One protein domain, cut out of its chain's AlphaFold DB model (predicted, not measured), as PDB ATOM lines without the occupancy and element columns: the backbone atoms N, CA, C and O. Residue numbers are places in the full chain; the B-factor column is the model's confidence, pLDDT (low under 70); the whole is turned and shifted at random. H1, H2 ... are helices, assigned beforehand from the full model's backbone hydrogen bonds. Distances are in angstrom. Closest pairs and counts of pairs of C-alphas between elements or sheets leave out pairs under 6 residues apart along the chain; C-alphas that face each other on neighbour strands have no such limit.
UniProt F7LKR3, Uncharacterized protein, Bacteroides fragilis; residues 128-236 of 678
ATOM      1  N   ASN A 128     -47.434 -39.068  29.879       54.78
ATOM      2  CA  ASN A 128     -46.340 -38.655  29.000       54.78
ATOM      3  C   ASN A 128     -46.832 -38.024  27.686       54.78
ATOM      4  O   ASN A 128     -46.217 -37.072  27.203       54.78
ATOM      5  N   ILE A 129     -47.946 -38.499  27.118       53.12
ATOM      6  CA  ILE A 129     -48.544 -37.908  25.909       53.12
ATOM      7  C   ILE A 129     -49.061 -36.489  26.190       53.12
ATOM      8  O   ILE A 129     -48.757 -35.569  25.429       53.12
ATOM      9  N   ILE A 130     -49.782 -36.292  27.300       60.81
ATOM     10  CA  ILE A 130     -50.320 -34.978  27.694       60.81
ATOM     11  C   ILE A 130     -49.181 -34.003  28.026       60.81
ATOM     12  O   ILE A 130     -49.182 -32.868  27.547       60.81
ATOM     13  N   LEU A 131     -48.167 -34.451  28.777       69.38
ATOM     14  CA  LEU A 131     -46.967 -33.661  29.079       69.38
ATOM     15  C   LEU A 131     -46.235 -33.233  27.801       69.38
ATOM     16  O   LEU A 131     -45.874 -32.066  27.664       69.38
ATOM     17  N   LYS A 132     -46.084 -34.138  26.826       70.06
ATOM     18  CA  LYS A 132     -45.454 -33.837  25.533       70.06
ATOM     19  C   LYS A 132     -46.247 -32.814  24.719       70.06
ATOM     20  O   LYS A 132     -45.651 -31.910  24.133       70.06
ATOM     21  N   GLN A 133     -47.575 -32.935  24.678       67.19
ATOM     22  CA  GLN A 133     -48.443 -31.974  23.989       67.19
ATOM     23  C   GLN A 133     -48.384 -30.591  24.646       67.19
ATOM     24  O   GLN A 133     -48.213 -29.592  23.945       67.19
ATOM     25  N   ASN A 134     -48.443 -30.534  25.978       77.31
ATOM     26  CA  ASN A 134     -48.382 -29.281  26.726       77.31
ATOM     27  C   ASN A 134     -47.002 -28.619  26.633       77.31
ATOM     28  O   ASN A 134     -46.938 -27.415  26.424       77.31
ATOM     29  N   ALA A 135     -45.905 -29.378  26.677       77.00
ATOM     30  CA  ALA A 135     -44.556 -28.846  26.462       77.00
ATOM     31  C   ALA A 135     -44.387 -28.242  25.057       77.00
ATOM     32  O   ALA A 135     -43.903 -27.120  24.912       77.00
ATOM     33  N   LYS A 136     -44.858 -28.947  24.016       77.12
ATOM     34  CA  LYS A 136     -44.844 -28.442  22.633       77.12
ATOM     35  C   LYS A 136     -45.657 -27.155  22.499       77.12
ATOM     36  O   LYS A 136     -45.197 -26.195  21.880       77.12
ATOM     37  N   LYS A 137     -46.864 -27.135  23.074       77.38
ATOM     38  CA  LYS A 137     -47.759 -25.975  23.037       77.38
ATOM     39  C   LYS A 137     -47.146 -24.787  23.780       77.38
ATOM     40  O   LYS A 137     -47.115 -23.693  23.228       77.38
ATOM     41  N   TRP A 138     -46.562 -25.023  24.955       88.75
ATOM     42  CA  TRP A 138     -45.854 -24.011  25.736       88.75
ATOM     43  C   TRP A 138     -44.724 -23.364  24.929       88.75
ATOM     44  O   TRP A 138     -44.744 -22.151  24.736       88.75
ATOM     45  N   VAL A 139     -43.802 -24.166  24.373       82.00
ATOM     46  CA  VAL A 139     -42.660 -23.659  23.585       82.00
ATOM     47  C   VAL A 139     -43.142 -22.882  22.365       82.00
ATOM     48  O   VAL A 139     -42.678 -21.770  22.132       82.00
ATOM     49  N   SER A 140     -44.118 -23.419  21.627       77.75
ATOM     50  CA  SER A 140     -44.683 -22.740  20.460       77.75
ATOM     51  C   SER A 140     -45.293 -21.387  20.824       77.75
ATOM     52  O   SER A 140     -45.056 -20.412  20.124       77.75
ATOM     53  N   THR A 141     -46.084 -21.315  21.895       78.56
ATOM     54  CA  THR A 141     -46.768 -20.071  22.293       78.56
ATOM     55  C   THR A 141     -45.806 -19.035  22.858       78.56
ATOM     56  O   THR A 141     -45.921 -17.867  22.506       78.56
ATOM     57  N   TYR A 142     -44.800 -19.452  23.637       86.50
ATOM     58  CA  TYR A 142     -43.732 -18.564  24.094       86.50
ATOM     59  C   TYR A 142     -42.933 -17.990  22.920       86.50
ATOM     60  O   TYR A 142     -42.733 -16.783  22.873       86.50
ATOM     61  N   SER A 143     -42.532 -18.812  21.941       80.56
ATOM     62  CA  SER A 143     -41.825 -18.316  20.751       80.56
ATOM     63  C   SER A 143     -42.649 -17.292  19.971       80.56
ATOM     64  O   SER A 143     -42.102 -16.281  19.551       80.56
ATOM     65  N   GLN A 144     -43.963 -17.500  19.830       83.19
ATOM     66  CA  GLN A 144     -44.837 -16.517  19.179       83.19
ATOM     67  C   GLN A 144     -44.942 -15.215  19.988       83.19
ATOM     68  O   GLN A 144     -44.835 -14.135  19.415       83.19
ATOM     69  N   LEU A 145     -45.092 -15.287  21.315       81.75
ATOM     70  CA  LEU A 145     -45.112 -14.094  22.174       81.75
ATOM     71  C   LEU A 145     -43.771 -13.348  22.147       81.75
ATOM     72  O   LEU A 145     -43.754 -12.124  22.119       81.75
ATOM     73  N   TYR A 146     -42.654 -14.075  22.098       81.44
ATOM     74  CA  TYR A 146     -41.311 -13.509  21.982       81.44
ATOM     75  C   TYR A 146     -41.101 -12.806  20.634       81.44
ATOM     76  O   TYR A 146     -40.599 -11.684  20.593       81.44
ATOM     77  N   GLU A 147     -41.525 -13.426  19.526       76.38
ATOM     78  CA  GLU A 147     -41.456 -12.823  18.186       76.38
ATOM     79  C   GLU A 147     -42.287 -11.535  18.078       76.38
ATOM     80  O   GLU A 147     -41.929 -10.645  17.309       76.38
ATOM     81  N   ASN A 148     -43.350 -11.413  18.877       75.50
ATOM     82  CA  ASN A 148     -44.252 -10.261  18.897       75.50
ATOM     83  C   ASN A 148     -44.076  -9.382  20.150       75.50
ATOM     84  O   ASN A 148     -44.954  -8.584  20.455       75.50
ATOM     85  N   GLN A 149     -42.946  -9.476  20.866       74.50
ATOM     86  CA  GLN A 149     -42.725  -8.768  22.142       74.50
ATOM     87  C   GLN A 149     -42.908  -7.241  22.064       74.50
ATOM     88  O   GLN A 149     -43.230  -6.616  23.066       74.50
ATOM     89  N   ASN A 150     -42.719  -6.641  20.882       73.25
ATOM     90  CA  ASN A 150     -42.898  -5.202  20.659       73.25
ATOM     91  C   ASN A 150     -44.374  -4.778  20.618       73.25
ATOM     92  O   ASN A 150     -44.669  -3.590  20.711       73.25
ATOM     93  N   GLU A 151     -45.284  -5.731  20.425       70.31
ATOM     94  CA  GLU A 151     -46.725  -5.494  20.447       70.31
ATOM     95  C   GLU A 151     -47.304  -5.655  21.855       70.31
ATOM     96  O   GLU A 151     -48.379  -5.130  22.116       70.31
ATOM     97  N   LEU A 152     -46.596  -6.343  22.758       74.06
ATOM     98  CA  LEU A 152     -47.007  -6.546  24.146       74.06
ATOM     99  C   LEU A 152     -46.723  -5.291  24.975       74.06
ATOM    100  O   LEU A 152     -45.690  -4.634  24.814       74.06
ATOM    101  N   ASP A 153     -47.625  -4.976  25.902       76.31
ATOM    102  CA  ASP A 153     -47.369  -3.894  26.847       76.31
ATOM    103  C   ASP A 153     -46.237  -4.280  27.825       76.31
ATOM    104  O   ASP A 153     -45.874  -5.451  27.978       76.31
ATOM    105  N   ARG A 154     -45.636  -3.285  28.489       59.22
ATOM    106  CA  ARG A 154     -44.465  -3.491  29.355       59.22
ATOM    107  C   ARG A 154     -44.726  -4.513  30.468       59.22
ATOM    108  O   ARG A 154     -43.846  -5.328  30.752       59.22
ATOM    109  N   ASP A 155     -45.888  -4.458  31.106       62.69
ATOM    110  CA  ASP A 155     -46.227  -5.322  32.238       62.69
ATOM    111  C   ASP A 155     -46.596  -6.730  31.762       62.69
ATOM    112  O   ASP A 155     -46.208  -7.723  32.384       62.69
ATOM    113  N   GLU A 156     -47.242  -6.832  30.602       78.81
ATOM    114  CA  GLU A 156     -47.517  -8.102  29.934       78.81
ATOM    115  C   GLU A 156     -46.238  -8.830  29.518       78.81
ATOM    116  O   GLU A 156     -46.074 -10.015  29.817       78.81
ATOM    117  N   TRP A 157     -45.285  -8.135  28.889       84.12
ATOM    118  CA  TRP A 157     -44.017  -8.752  28.506       84.12
ATOM    119  C   TRP A 157     -43.188  -9.179  29.723       84.12
ATOM    120  O   TRP A 157     -42.592 -10.261  29.727       84.12
ATOM    121  N   ASN A 158     -43.200  -8.380  30.794       68.31
ATOM    122  CA  ASN A 158     -42.578  -8.757  32.063       68.31
ATOM    123  C   ASN A 158     -43.199 -10.040  32.638       68.31
ATOM    124  O   ASN A 158     -42.465 -10.927  33.082       68.31
ATOM    125  N   ALA A 159     -44.526 -10.179  32.572       76.19
ATOM    126  CA  ALA A 159     -45.231 -11.378  33.012       76.19
ATOM    127  C   ALA A 159     -44.893 -12.611  32.158       76.19
ATOM    128  O   ALA A 159     -44.619 -13.683  32.709       76.19
ATOM    129  N   VAL A 160     -44.834 -12.466  30.826       84.00
ATOM    130  CA  VAL A 160     -44.402 -13.544  29.919       84.00
ATOM    131  C   VAL A 160     -42.980 -13.991  30.256       84.00
ATOM    132  O   VAL A 160     -42.738 -15.185  30.439       84.00
ATOM    133  N   ARG A 161     -42.041 -13.048  30.402       84.25
ATOM    134  CA  ARG A 161     -40.635 -13.340  30.717       84.25
ATOM    135  C   ARG A 161     -40.474 -14.021  32.078       84.25
ATOM    136  O   ARG A 161     -39.689 -14.962  32.194       84.25
ATOM    137  N   PHE A 162     -41.200 -13.565  33.100       87.19
ATOM    138  CA  PHE A 162     -41.148 -14.167  34.432       87.19
ATOM    139  C   PHE A 162     -41.578 -15.638  34.388       87.19
ATOM    140  O   PHE A 162     -40.806 -16.523  34.760       87.19
ATOM    141  N   LEU A 163     -42.769 -15.914  33.846       89.25
ATOM    142  CA  LEU A 163     -43.302 -17.276  33.738       89.25
ATOM    143  C   LEU A 163     -42.427 -18.160  32.830       89.25
ATOM    144  O   LEU A 163     -42.250 -19.347  33.108       89.25
ATOM    145  N   ALA A 164     -41.819 -17.583  31.787       87.94
ATOM    146  CA  ALA A 164     -40.891 -18.279  30.896       87.94
ATOM    147  C   ALA A 164     -39.610 -18.758  31.590       87.94
ATOM    148  O   ALA A 164     -39.089 -19.828  31.267       87.94
ATOM    149  N   ASN A 165     -39.122 -17.982  32.554       81.94
ATOM    150  CA  ASN A 165     -37.928 -18.305  33.328       81.94
ATOM    151  C   ASN A 165     -38.232 -19.146  34.573       81.94
ATOM    152  O   ASN A 165     -37.341 -19.842  35.065       81.94
ATOM    153  N   PHE A 166     -39.475 -19.127  35.057       85.44
ATOM    154  CA  PHE A 166     -39.854 -19.793  36.297       85.44
ATOM    155  C   PHE A 166     -39.644 -21.310  36.256       85.44
ATOM    156  O   PHE A 166     -39.060 -21.869  37.177       85.44
ATOM    157  N   TRP A 167     -40.019 -22.004  35.177       85.50
ATOM    158  CA  TRP A 167     -39.770 -23.451  35.112       85.50
ATOM    159  C   TRP A 167     -38.274 -23.801  35.018       85.50
ATOM    160  O   TRP A 167     -37.881 -24.880  35.455       85.50
ATOM    161  N   LYS A 168     -37.436 -22.909  34.466       82.19
ATOM    162  CA  LYS A 168     -35.985 -23.129  34.330       82.19
ATOM    163  C   LYS A 168     -35.282 -22.974  35.678       82.19
ATOM    164  O   LYS A 168     -34.562 -23.871  36.111       82.19
ATOM    165  N   ASN A 169     -35.530 -21.845  36.342       78.62
ATOM    166  CA  ASN A 169     -34.722 -21.377  37.473       78.62
ATOM    167  C   ASN A 169     -35.500 -21.314  38.794       78.62
ATOM    168  O   ASN A 169     -34.901 -21.122  39.848       78.62
ATOM    169  N   GLY A 170     -36.823 -21.452  38.747       77.56
ATOM    170  CA  GLY A 170     -37.693 -21.374  39.910       77.56
ATOM    171  C   GLY A 170     -37.709 -22.654  40.739       77.56
ATOM    172  O   GLY A 170     -37.421 -23.759  40.256       77.56
ATOM    173  N   THR A 171     -38.095 -22.473  41.998       84.25
ATOM    174  CA  THR A 171     -38.328 -23.529  42.985       84.25
ATOM    175  C   THR A 171     -39.745 -23.366  43.506       84.25
ATOM    176  O   THR A 171     -40.112 -22.267  43.921       84.25
ATOM    177  N   PHE A 172     -40.536 -24.440  43.501       86.06
ATOM    178  CA  PHE A 172     -41.922 -24.371  43.953       86.06
ATOM    179  C   PHE A 172     -42.009 -24.175  45.472       86.06
ATOM    180  O   PHE A 172     -41.557 -25.010  46.254       86.06
ATOM    181  N   ASN A 173     -42.634 -23.077  45.882       85.50
ATOM    182  CA  ASN A 173     -43.036 -22.764  47.253       85.50
ATOM    183  C   ASN A 173     -44.249 -21.814  47.239       85.50
ATOM    184  O   ASN A 173     -44.595 -21.258  46.195       85.50
ATOM    185  N   GLU A 174     -44.886 -21.601  48.391       80.19
ATOM    186  CA  GLU A 174     -46.121 -20.808  48.484       80.19
ATOM    187  C   GLU A 174     -45.946 -19.352  48.010       80.19
ATOM    188  O   GLU A 174     -46.848 -18.790  47.388       80.19
ATOM    189  N   THR A 175     -44.772 -18.750  48.225       77.12
ATOM    190  CA  THR A 175     -44.457 -17.398  47.737       77.12
ATOM    191  C   THR A 175     -44.402 -17.367  46.210       77.12
ATOM    192  O   THR A 175     -45.121 -16.599  45.575       77.12
ATOM    193  N   SER A 176     -43.623 -18.264  45.607       74.56
ATOM    194  CA  SER A 176     -43.473 -18.363  44.151       74.56
ATOM    195  C   SER A 176     -44.772 -18.740  43.430       74.56
ATOM    196  O   SER A 176     -45.012 -18.304  42.304       74.56
ATOM    197  N   ARG A 177     -45.646 -19.512  44.094       81.25
ATOM    198  CA  ARG A 177     -46.991 -19.825  43.607       81.25
ATOM    199  C   ARG A 177     -47.824 -18.552  43.487       81.25
ATOM    200  O   ARG A 177     -48.399 -18.312  42.428       81.25
ATOM    201  N   LYS A 178     -47.863 -17.736  44.546       76.62
ATOM    202  CA  LYS A 178     -48.600 -16.463  44.556       76.62
ATOM    203  C   LYS A 178     -48.050 -15.481  43.526       76.62
ATOM    204  O   LYS A 178     -48.830 -14.836  42.833       76.62
ATOM    205  N   GLU A 179     -46.729 -15.423  43.359       73.44
ATOM    206  CA  GLU A 179     -46.097 -14.632  42.296       73.44
ATOM    207  C   GLU A 179     -46.531 -15.114  40.901       73.44
ATOM    208  O   GLU A 179     -46.940 -14.306  40.067       73.44
ATOM    209  N   CYS A 180     -46.538 -16.428  40.644       76.88
ATOM    210  CA  CYS A 180     -47.040 -16.977  39.382       76.88
ATOM    211  C   CYS A 180     -48.521 -16.635  39.144       76.88
ATOM    212  O   CYS A 180     -48.886 -16.251  38.034       76.88
ATOM    213  N   GLU A 181     -49.374 -16.739  40.167       80.50
ATOM    214  CA  GLU A 181     -50.797 -16.373  40.092       80.50
ATOM    215  C   GLU A 181     -50.995 -14.875  39.799       80.50
ATOM    216  O   GLU A 181     -51.863 -14.508  38.997       80.50
ATOM    217  N   GLN A 182     -50.153 -14.008  40.369       78.56
ATOM    218  CA  GLN A 182     -50.149 -12.572  40.089       78.56
ATOM    219  C   GLN A 182     -49.773 -12.280  38.629       78.56
ATOM    220  O   GLN A 182     -50.510 -11.572  37.943       78.56
ATOM    221  N   TYR A 183     -48.686 -12.860  38.115       71.94
ATOM    222  CA  TYR A 183     -48.285 -12.664  36.716       71.94
ATOM    223  C   TYR A 183     -49.285 -13.274  35.721       71.94
ATOM    224  O   TYR A 183     -49.544 -12.687  34.672       71.94
ATOM    225  N   ILE A 184     -49.932 -14.394  36.059       79.38
ATOM    226  CA  ILE A 184     -51.053 -14.933  35.269       79.38
ATOM    227  C   ILE A 184     -52.227 -13.945  35.248       79.38
ATOM    228  O   ILE A 184     -52.860 -13.773  34.205       79.38
ATOM    229  N   SER A 185     -52.511 -13.280  36.369       80.06
ATOM    230  CA  SER A 185     -53.578 -12.278  36.464       80.06
ATOM    231  C   SER A 185     -53.278 -11.033  35.626       80.06
ATOM    232  O   SER A 185     -54.189 -10.513  34.982       80.06
ATOM    233  N   ILE A 186     -52.010 -10.611  35.553       70.31
ATOM    234  CA  ILE A 186     -51.555  -9.549  34.640       70.31
ATOM    235  C   ILE A 186     -51.839  -9.949  33.187       70.31
ATOM    236  O   ILE A 186     -52.508  -9.205  32.478       70.31
ATOM    237  N   LEU A 187     -51.463 -11.164  32.767       71.06
ATOM    238  CA  LEU A 187     -51.744 -11.644  31.405       71.06
ATOM    239  C   LEU A 187     -53.246 -11.751  31.093       71.06
ATOM    240  O   LEU A 187     -53.658 -11.527  29.959       71.06
ATOM    241  N   ILE A 188     -54.084 -12.090  32.080       75.75
ATOM    242  CA  ILE A 188     -55.548 -12.076  31.919       75.75
ATOM    243  C   ILE A 188     -56.052 -10.642  31.733       75.75
ATOM    244  O   ILE A 188     -56.911 -10.401  30.887       75.75
ATOM    245  N   ALA A 189     -55.527  -9.695  32.509       74.25
ATOM    246  CA  ALA A 189     -55.904  -8.294  32.409       74.25
ATOM    247  C   ALA A 189     -55.440  -7.658  31.089       74.25
ATOM    248  O   ALA A 189     -56.165  -6.813  30.563       74.25
ATOM    249  N   SER A 190     -54.295  -8.078  30.539       70.19
ATOM    250  CA  SER A 190     -53.748  -7.577  29.271       70.19
ATOM    251  C   SER A 190     -54.493  -8.083  28.030       70.19
ATOM    252  O   SER A 190     -54.423  -7.435  26.990       70.19
ATOM    253  N   ASP A 191     -55.332  -9.131  28.121       68.50
ATOM    254  CA  ASP A 191     -56.177  -9.580  26.993       68.50
ATOM    255  C   ASP A 191     -57.026  -8.435  26.404       68.50
ATOM    256  O   ASP A 191     -57.280  -8.394  25.198       68.50
ATOM    257  N   LYS A 192     -57.466  -7.486  27.243       71.50
ATOM    258  CA  LYS A 192     -58.269  -6.332  26.804       71.50
ATOM    259  C   LYS A 192     -57.487  -5.364  25.907       71.50
ATOM    260  O   LYS A 192     -58.101  -4.653  25.111       71.50
ATOM    261  N   LEU A 193     -56.156  -5.351  26.023       59.59
ATOM    262  CA  LEU A 193     -55.249  -4.483  25.266       59.59
ATOM    263  C   LEU A 193     -55.061  -4.974  23.823       59.59
ATOM    264  O   LEU A 193     -54.797  -4.174  22.932       59.59
ATOM    265  N   HIS A 194     -55.311  -6.262  23.574       62.69
ATOM    266  CA  HIS A 194     -55.110  -6.926  22.280       62.69
ATOM    267  C   HIS A 194     -56.408  -7.235  21.544       62.69
ATOM    268  O   HIS A 194     -56.470  -8.166  20.742       62.69
ATOM    269  N   SER A 195     -57.470  -6.463  21.780       52.59
ATOM    270  CA  SER A 195     -58.796  -6.702  21.181       52.59
ATOM    271  C   SER A 195     -58.755  -6.778  19.641       52.59
ATOM    272  O   SER A 195     -59.537  -7.518  19.039       52.59
ATOM    273  N   ASN A 196     -57.781  -6.099  19.021       47.06
ATOM    274  CA  ASN A 196     -57.507  -6.132  17.582       47.06
ATOM    275  C   ASN A 196     -56.454  -7.177  17.159       47.06
ATOM    276  O   ASN A 196     -56.410  -7.539  15.986       47.06
ATOM    277  N   ASN A 197     -55.646  -7.705  18.087       59.44
ATOM    278  CA  ASN A 197     -54.677  -8.771  17.831       59.44
ATOM    279  C   ASN A 197     -55.095 -10.072  18.541       59.44
ATOM    280  O   ASN A 197     -54.583 -10.466  19.593       59.44
ATOM    281  N   LYS A 198     -56.042 -10.785  17.914       67.81
ATOM    282  CA  LYS A 198     -56.574 -12.062  18.424       67.81
ATOM    283  C   LYS A 198     -55.507 -13.156  18.556       67.81
ATOM    284  O   LYS A 198     -55.708 -14.096  19.327       67.81
ATOM    285  N   ASN A 199     -54.393 -13.046  17.831       65.44
ATOM    286  CA  ASN A 199     -53.297 -14.005  17.909       65.44
ATOM    287  C   ASN A 199     -52.526 -13.860  19.228       65.44
ATOM    288  O   ASN A 199     -52.357 -14.867  19.913       65.44
ATOM    289  N   ILE A 200     -52.178 -12.635  19.647       69.44
ATOM    290  CA  ILE A 200     -51.512 -12.384  20.942       69.44
ATOM    291  C   ILE A 200     -52.379 -12.870  22.105       69.44
ATOM    292  O   ILE A 200     -51.887 -13.600  22.965       69.44
ATOM    293  N   ILE A 201     -53.690 -12.589  22.080       69.81
ATOM    294  CA  ILE A 201     -54.638 -13.109  23.084       69.81
ATOM    295  C   ILE A 201     -54.605 -14.642  23.128       69.81
ATOM    296  O   ILE A 201     -54.610 -15.242  24.203       69.81
ATOM    297  N   THR A 202     -54.595 -15.293  21.964       70.81
ATOM    298  CA  THR A 202     -54.624 -16.760  21.864       70.81
ATOM    299  C   THR A 202     -53.327 -17.368  22.402       70.81
ATOM    300  O   THR A 202     -53.376 -18.277  23.231       70.81
ATOM    301  N   TRP A 203     -52.169 -16.830  22.008       79.44
ATOM    302  CA  TRP A 203     -50.870 -17.282  22.505       79.44
ATOM    303  C   TRP A 203     -50.712 -17.024  24.008       79.44
ATOM    304  O   TRP A 203     -50.271 -17.920  24.723       79.44
ATOM    305  N   SER A 204     -51.149 -15.861  24.506       82.50
ATOM    306  CA  SER A 204     -51.161 -15.518  25.935       82.50
ATOM    307  C   SER A 204     -52.052 -16.467  26.745       82.50
ATOM    308  O   SER A 204     -51.628 -16.966  27.791       82.50
ATOM    309  N   LYS A 205     -53.261 -16.788  26.254       75.25
ATOM    310  CA  LYS A 205     -54.196 -17.739  26.889       75.25
ATOM    311  C   LYS A 205     -53.610 -19.131  27.010       75.25
ATOM    312  O   LYS A 205     -53.669 -19.737  28.080       75.25
ATOM    313  N   ASP A 206     -53.042 -19.623  25.920       73.00
ATOM    314  CA  ASP A 206     -52.449 -20.950  25.881       73.00
ATOM    315  C   ASP A 206     -51.204 -21.035  26.776       73.00
ATOM    316  O   ASP A 206     -51.078 -21.975  27.565       73.00
ATOM    317  N   PHE A 207     -50.335 -20.023  26.721       87.12
ATOM    318  CA  PHE A 207     -49.132 -19.928  27.545       87.12
ATOM    319  C   PHE A 207     -49.469 -19.897  29.043       87.12
ATOM    320  O   PHE A 207     -49.003 -20.742  29.816       87.12
ATOM    321  N   ARG A 208     -50.346 -18.974  29.464       83.81
ATOM    322  CA  ARG A 208     -50.712 -18.820  30.880       83.81
ATOM    323  C   ARG A 208     -51.592 -19.955  31.398       83.81
ATOM    324  O   ARG A 208     -51.550 -20.252  32.587       83.81
ATOM    325  N   GLY A 209     -52.374 -20.612  30.537       69.12
ATOM    326  CA  GLY A 209     -53.173 -21.784  30.904       69.12
ATOM    327  C   GLY A 209     -52.297 -22.981  31.281       69.12
ATOM    328  O   GLY A 209     -52.564 -23.670  32.270       69.12
ATOM    329  N   ILE A 210     -51.198 -23.181  30.549       79.25
ATOM    330  CA  ILE A 210     -50.194 -24.195  30.884       79.25
ATOM    331  C   ILE A 210     -49.448 -23.786  32.161       79.25
ATOM    332  O   ILE A 210     -49.337 -24.601  33.076       79.25
ATOM    333  N   ALA A 211     -49.028 -22.522  32.285       81.25
ATOM    334  CA  ALA A 211     -48.402 -22.012  33.508       81.25
ATOM    335  C   ALA A 211     -49.301 -22.208  34.744       81.25
ATOM    336  O   ALA A 211     -48.850 -22.734  35.754       81.25
ATOM    337  N   LYS A 212     -50.599 -21.902  34.651       84.81
ATOM    338  CA  LYS A 212     -51.576 -22.144  35.726       84.81
ATOM    339  C   LYS A 212     -51.684 -23.626  36.091       84.81
ATOM    340  O   LYS A 212     -51.816 -23.981  37.253       84.81
ATOM    341  N   THR A 213     -51.618 -24.515  35.106       81.31
ATOM    342  CA  THR A 213     -51.736 -25.960  35.353       81.31
ATOM    343  C   THR A 213     -50.523 -26.513  36.103       81.31
ATOM    344  O   THR A 213     -50.689 -27.355  36.984       81.31
ATOM    345  N   TYR A 214     -49.318 -26.049  35.760       83.94
ATOM    346  CA  TYR A 214     -48.075 -26.660  36.236       83.94
ATOM    347  C   TYR A 214     -47.329 -25.854  37.301       83.94
ATOM    348  O   TYR A 214     -46.571 -26.443  38.063       83.94
ATOM    349  N   TYR A 215     -47.520 -24.536  37.386       85.81
ATOM    350  CA  TYR A 215     -46.771 -23.671  38.309       85.81
ATOM    351  C   TYR A 215     -47.550 -23.352  39.585       85.81
ATOM    352  O   TYR A 215     -46.947 -22.922  40.561       85.81
ATOM    353  N   THR A 216     -48.874 -23.566  39.604       81.06
ATOM    354  CA  THR A 216     -49.730 -23.150  40.731       81.06
ATOM    355  C   THR A 216     -50.487 -24.296  41.403       81.06
ATOM    356  O   THR A 216     -51.286 -24.049  42.302       81.06
ATOM    357  N   LYS A 217     -50.286 -25.546  40.967       82.06
ATOM    358  CA  LYS A 217     -51.055 -26.697  41.462       82.06
ATOM    359  C   LYS A 217     -50.444 -27.313  42.720       82.06
ATOM    360  O   LYS A 217     -51.020 -27.212  43.796       82.06
ATOM    361  N   ASP A 218     -49.288 -27.953  42.577       83.69
ATOM    362  CA  ASP A 218     -48.557 -28.607  43.659       83.69
ATOM    363  C   ASP A 218     -47.092 -28.840  43.248       83.69
ATOM    364  O   ASP A 218     -46.758 -28.834  42.059       83.69
ATOM    365  N   SER A 219     -46.224 -29.064  44.238       82.06
ATOM    366  CA  SER A 219     -44.780 -29.233  44.032       82.06
ATOM    367  C   SER A 219     -44.444 -30.403  43.105       82.06
ATOM    368  O   SER A 219     -43.561 -30.276  42.260       82.06
ATOM    369  N   LYS A 220     -45.175 -31.520  43.200       81.38
ATOM    370  CA  LYS A 220     -44.914 -32.704  42.378       81.38
ATOM    371  C   LYS A 220     -45.234 -32.435  40.908       81.38
ATOM    372  O   LYS A 220     -44.411 -32.723  40.045       81.38
ATOM    373  N   THR A 221     -46.375 -31.806  40.634       82.44
ATOM    374  CA  THR A 221     -46.773 -31.390  39.283       82.44
ATOM    375  C   THR A 221     -45.753 -30.427  38.652       82.44
ATOM    376  O   THR A 221     -45.449 -30.555  37.462       82.44
ATOM    377  N   PHE A 222     -45.202 -29.488  39.430       85.94
ATOM    378  CA  PHE A 222     -44.169 -28.564  38.951       85.94
ATOM    379  C   PHE A 222     -42.851 -29.278  38.630       85.94
ATOM    380  O   PHE A 222     -42.302 -29.084  37.545       85.94
ATOM    381  N   GLU A 223     -42.360 -30.130  39.532       85.94
ATOM    382  CA  GLU A 223     -41.093 -30.846  39.343       85.94
ATOM    383  C   GLU A 223     -41.158 -31.854  38.186       85.94
ATOM    384  O   GLU A 223     -40.223 -31.941  37.384       85.94
ATOM    385  N   ASP A 224     -42.285 -32.553  38.019       84.19
ATOM    386  CA  ASP A 224     -42.507 -33.453  36.884       84.19
ATOM    387  C   ASP A 224     -42.480 -32.681  35.553       84.19
ATOM    388  O   ASP A 224     -41.825 -33.098  34.588       84.19
ATOM    389  N   PHE A 225     -43.120 -31.507  35.506       86.31
ATOM    390  CA  PHE A 225     -43.093 -30.633  34.333       86.31
ATOM    391  C   PHE A 225     -41.698 -30.058  34.071       86.31
ATOM    392  O   PHE A 225     -41.237 -30.087  32.933       86.31
ATOM    393  N   LYS A 226     -40.985 -29.596  35.105       89.06
ATOM    394  CA  LYS A 226     -39.615 -29.066  35.010       89.06
ATOM    395  C   LYS A 226     -38.640 -30.113  34.484       89.06
ATOM    396  O   LYS A 226     -37.884 -29.840  33.545       89.06
ATOM    397  N   LYS A 227     -38.688 -31.334  35.023       86.50
ATOM    398  CA  LYS A 227     -37.872 -32.466  34.562       86.50
ATOM    399  C   LYS A 227     -38.160 -32.799  33.098       86.50
ATOM    400  O   LYS A 227     -37.228 -33.003  32.317       86.50
ATOM    401  N   PHE A 228     -39.437 -32.812  32.714       84.75
ATOM    402  CA  PHE A 228     -39.846 -33.067  31.336       84.75
ATOM    403  C   PHE A 228     -39.395 -31.951  30.384       84.75
ATOM    404  O   PHE A 228     -38.765 -32.238  29.368       84.75
ATOM    405  N   MET A 229     -39.659 -30.688  30.725       84.31
ATOM    406  CA  MET A 229     -39.277 -29.515  29.934       84.31
ATOM    407  C   MET A 229     -37.766 -29.440  29.736       84.31
ATOM    408  O   MET A 229     -37.320 -29.244  28.612       84.31
ATOM    409  N   THR A 230     -36.975 -29.718  30.775       85.75
ATOM    410  CA  THR A 230     -35.504 -29.763  30.690       85.75
ATOM    411  C   THR A 230     -35.018 -30.796  29.669       85.75
ATOM    412  O   THR A 230     -34.079 -30.546  28.911       85.75
ATOM    413  N   LYS A 231     -35.664 -31.967  29.604       83.25
ATOM    414  CA  LYS A 231     -35.378 -32.971  28.569       83.25
ATOM    415  C   LYS A 231     -35.856 -32.501  27.191       83.25
ATOM    416  O   LYS A 231     -35.095 -32.578  26.232       83.25
ATOM    417  N   TYR A 232     -37.079 -31.987  27.107       80.06
ATOM    418  CA  TYR A 232     -37.711 -31.581  25.855       80.06
ATOM    419  C   TYR A 232     -36.966 -30.436  25.158       80.06
ATOM    420  O   TYR A 232     -36.722 -30.526  23.957       80.06
ATOM    421  N   THR A 233     -36.549 -29.397  25.890       79.44
ATOM    422  CA  THR A 233     -35.841 -28.232  25.327       79.44
ATOM    423  C   THR A 233     -34.380 -28.515  24.999       79.44
ATOM    424  O   THR A 233     -33.786 -27.800  24.201       79.44
ATOM    425  N   ARG A 234     -33.790 -29.561  25.591       79.25
ATOM    426  CA  ARG A 234     -32.475 -30.074  25.184       79.25
ATOM    427  C   ARG A 234     -32.541 -30.766  23.821       79.25
ATOM    428  O   ARG A 234     -31.611 -30.642  23.037       79.25
ATOM    429  N   GLU A 235     -33.638 -31.468  23.540       72.88
ATOM    430  CA  GLU A 235     -33.901 -32.108  22.241       72.88
ATOM    431  C   GLU A 235     -34.490 -31.121  21.211       72.88
ATOM    432  O   GLU A 235     -34.348 -31.324  20.009       72.88
ATOM    433  N   ASN A 236     -35.137 -30.043  21.672       71.88
ATOM    434  CA  ASN A 236     -35.802 -29.024  20.854       71.88
ATOM    435  C   ASN A 236     -35.462 -27.616  21.390       71.88
ATOM    436  O   ASN A 236     -36.239 -27.060  22.173       71.88
TER     437      ASN A 236
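AT A GLANCE: This is residues 128 to 236 of the 678 residues of an uncharacterized protein of Bacteroides fragilis (UniProt F7LKR3). Helices H2, H3 and H4 make an up-and-down bundle, each running against the one before; H1 packs slantwise on H4, and H5 crosses one end. The 109 printed residues, with five named helices in order H1 to H5 and no named strand, are all helix in class. The whole is compact, radius of gyration of the C-alphas 13.3 A, spanning 37 by 31 by 20 A.

IN THESE COORDINATES: Find C-alpha 128 at (-46.340, -38.655, 29.000); from there H1 runs 28.4 A to residue 147. H2 is residues 154 to 169, H3 174 to 194 (31.0 A), H4 198 to 215, and H5 219 to 235, ending at (-33.901, -32.108, 22.241).

HOW THE PARTS SIT: H3 touches H4, C-alphas 191 and 201 closest at 5.5 A, a shallow tilt of 11 degrees. H1 touches H4, closest C-alphas 141 and 203, 5.0 A. H5 is about perpendicular to H2, 90 degrees. Every O i to N i+4 pair is within hydrogen-bond range in H1, H4 and H5; H2 has 10 of 12, H3 14 of 17.

THE WHOLE: The printed part has no cut and no long link; pLDDT is under 70 at, among others, residues 193 to 201.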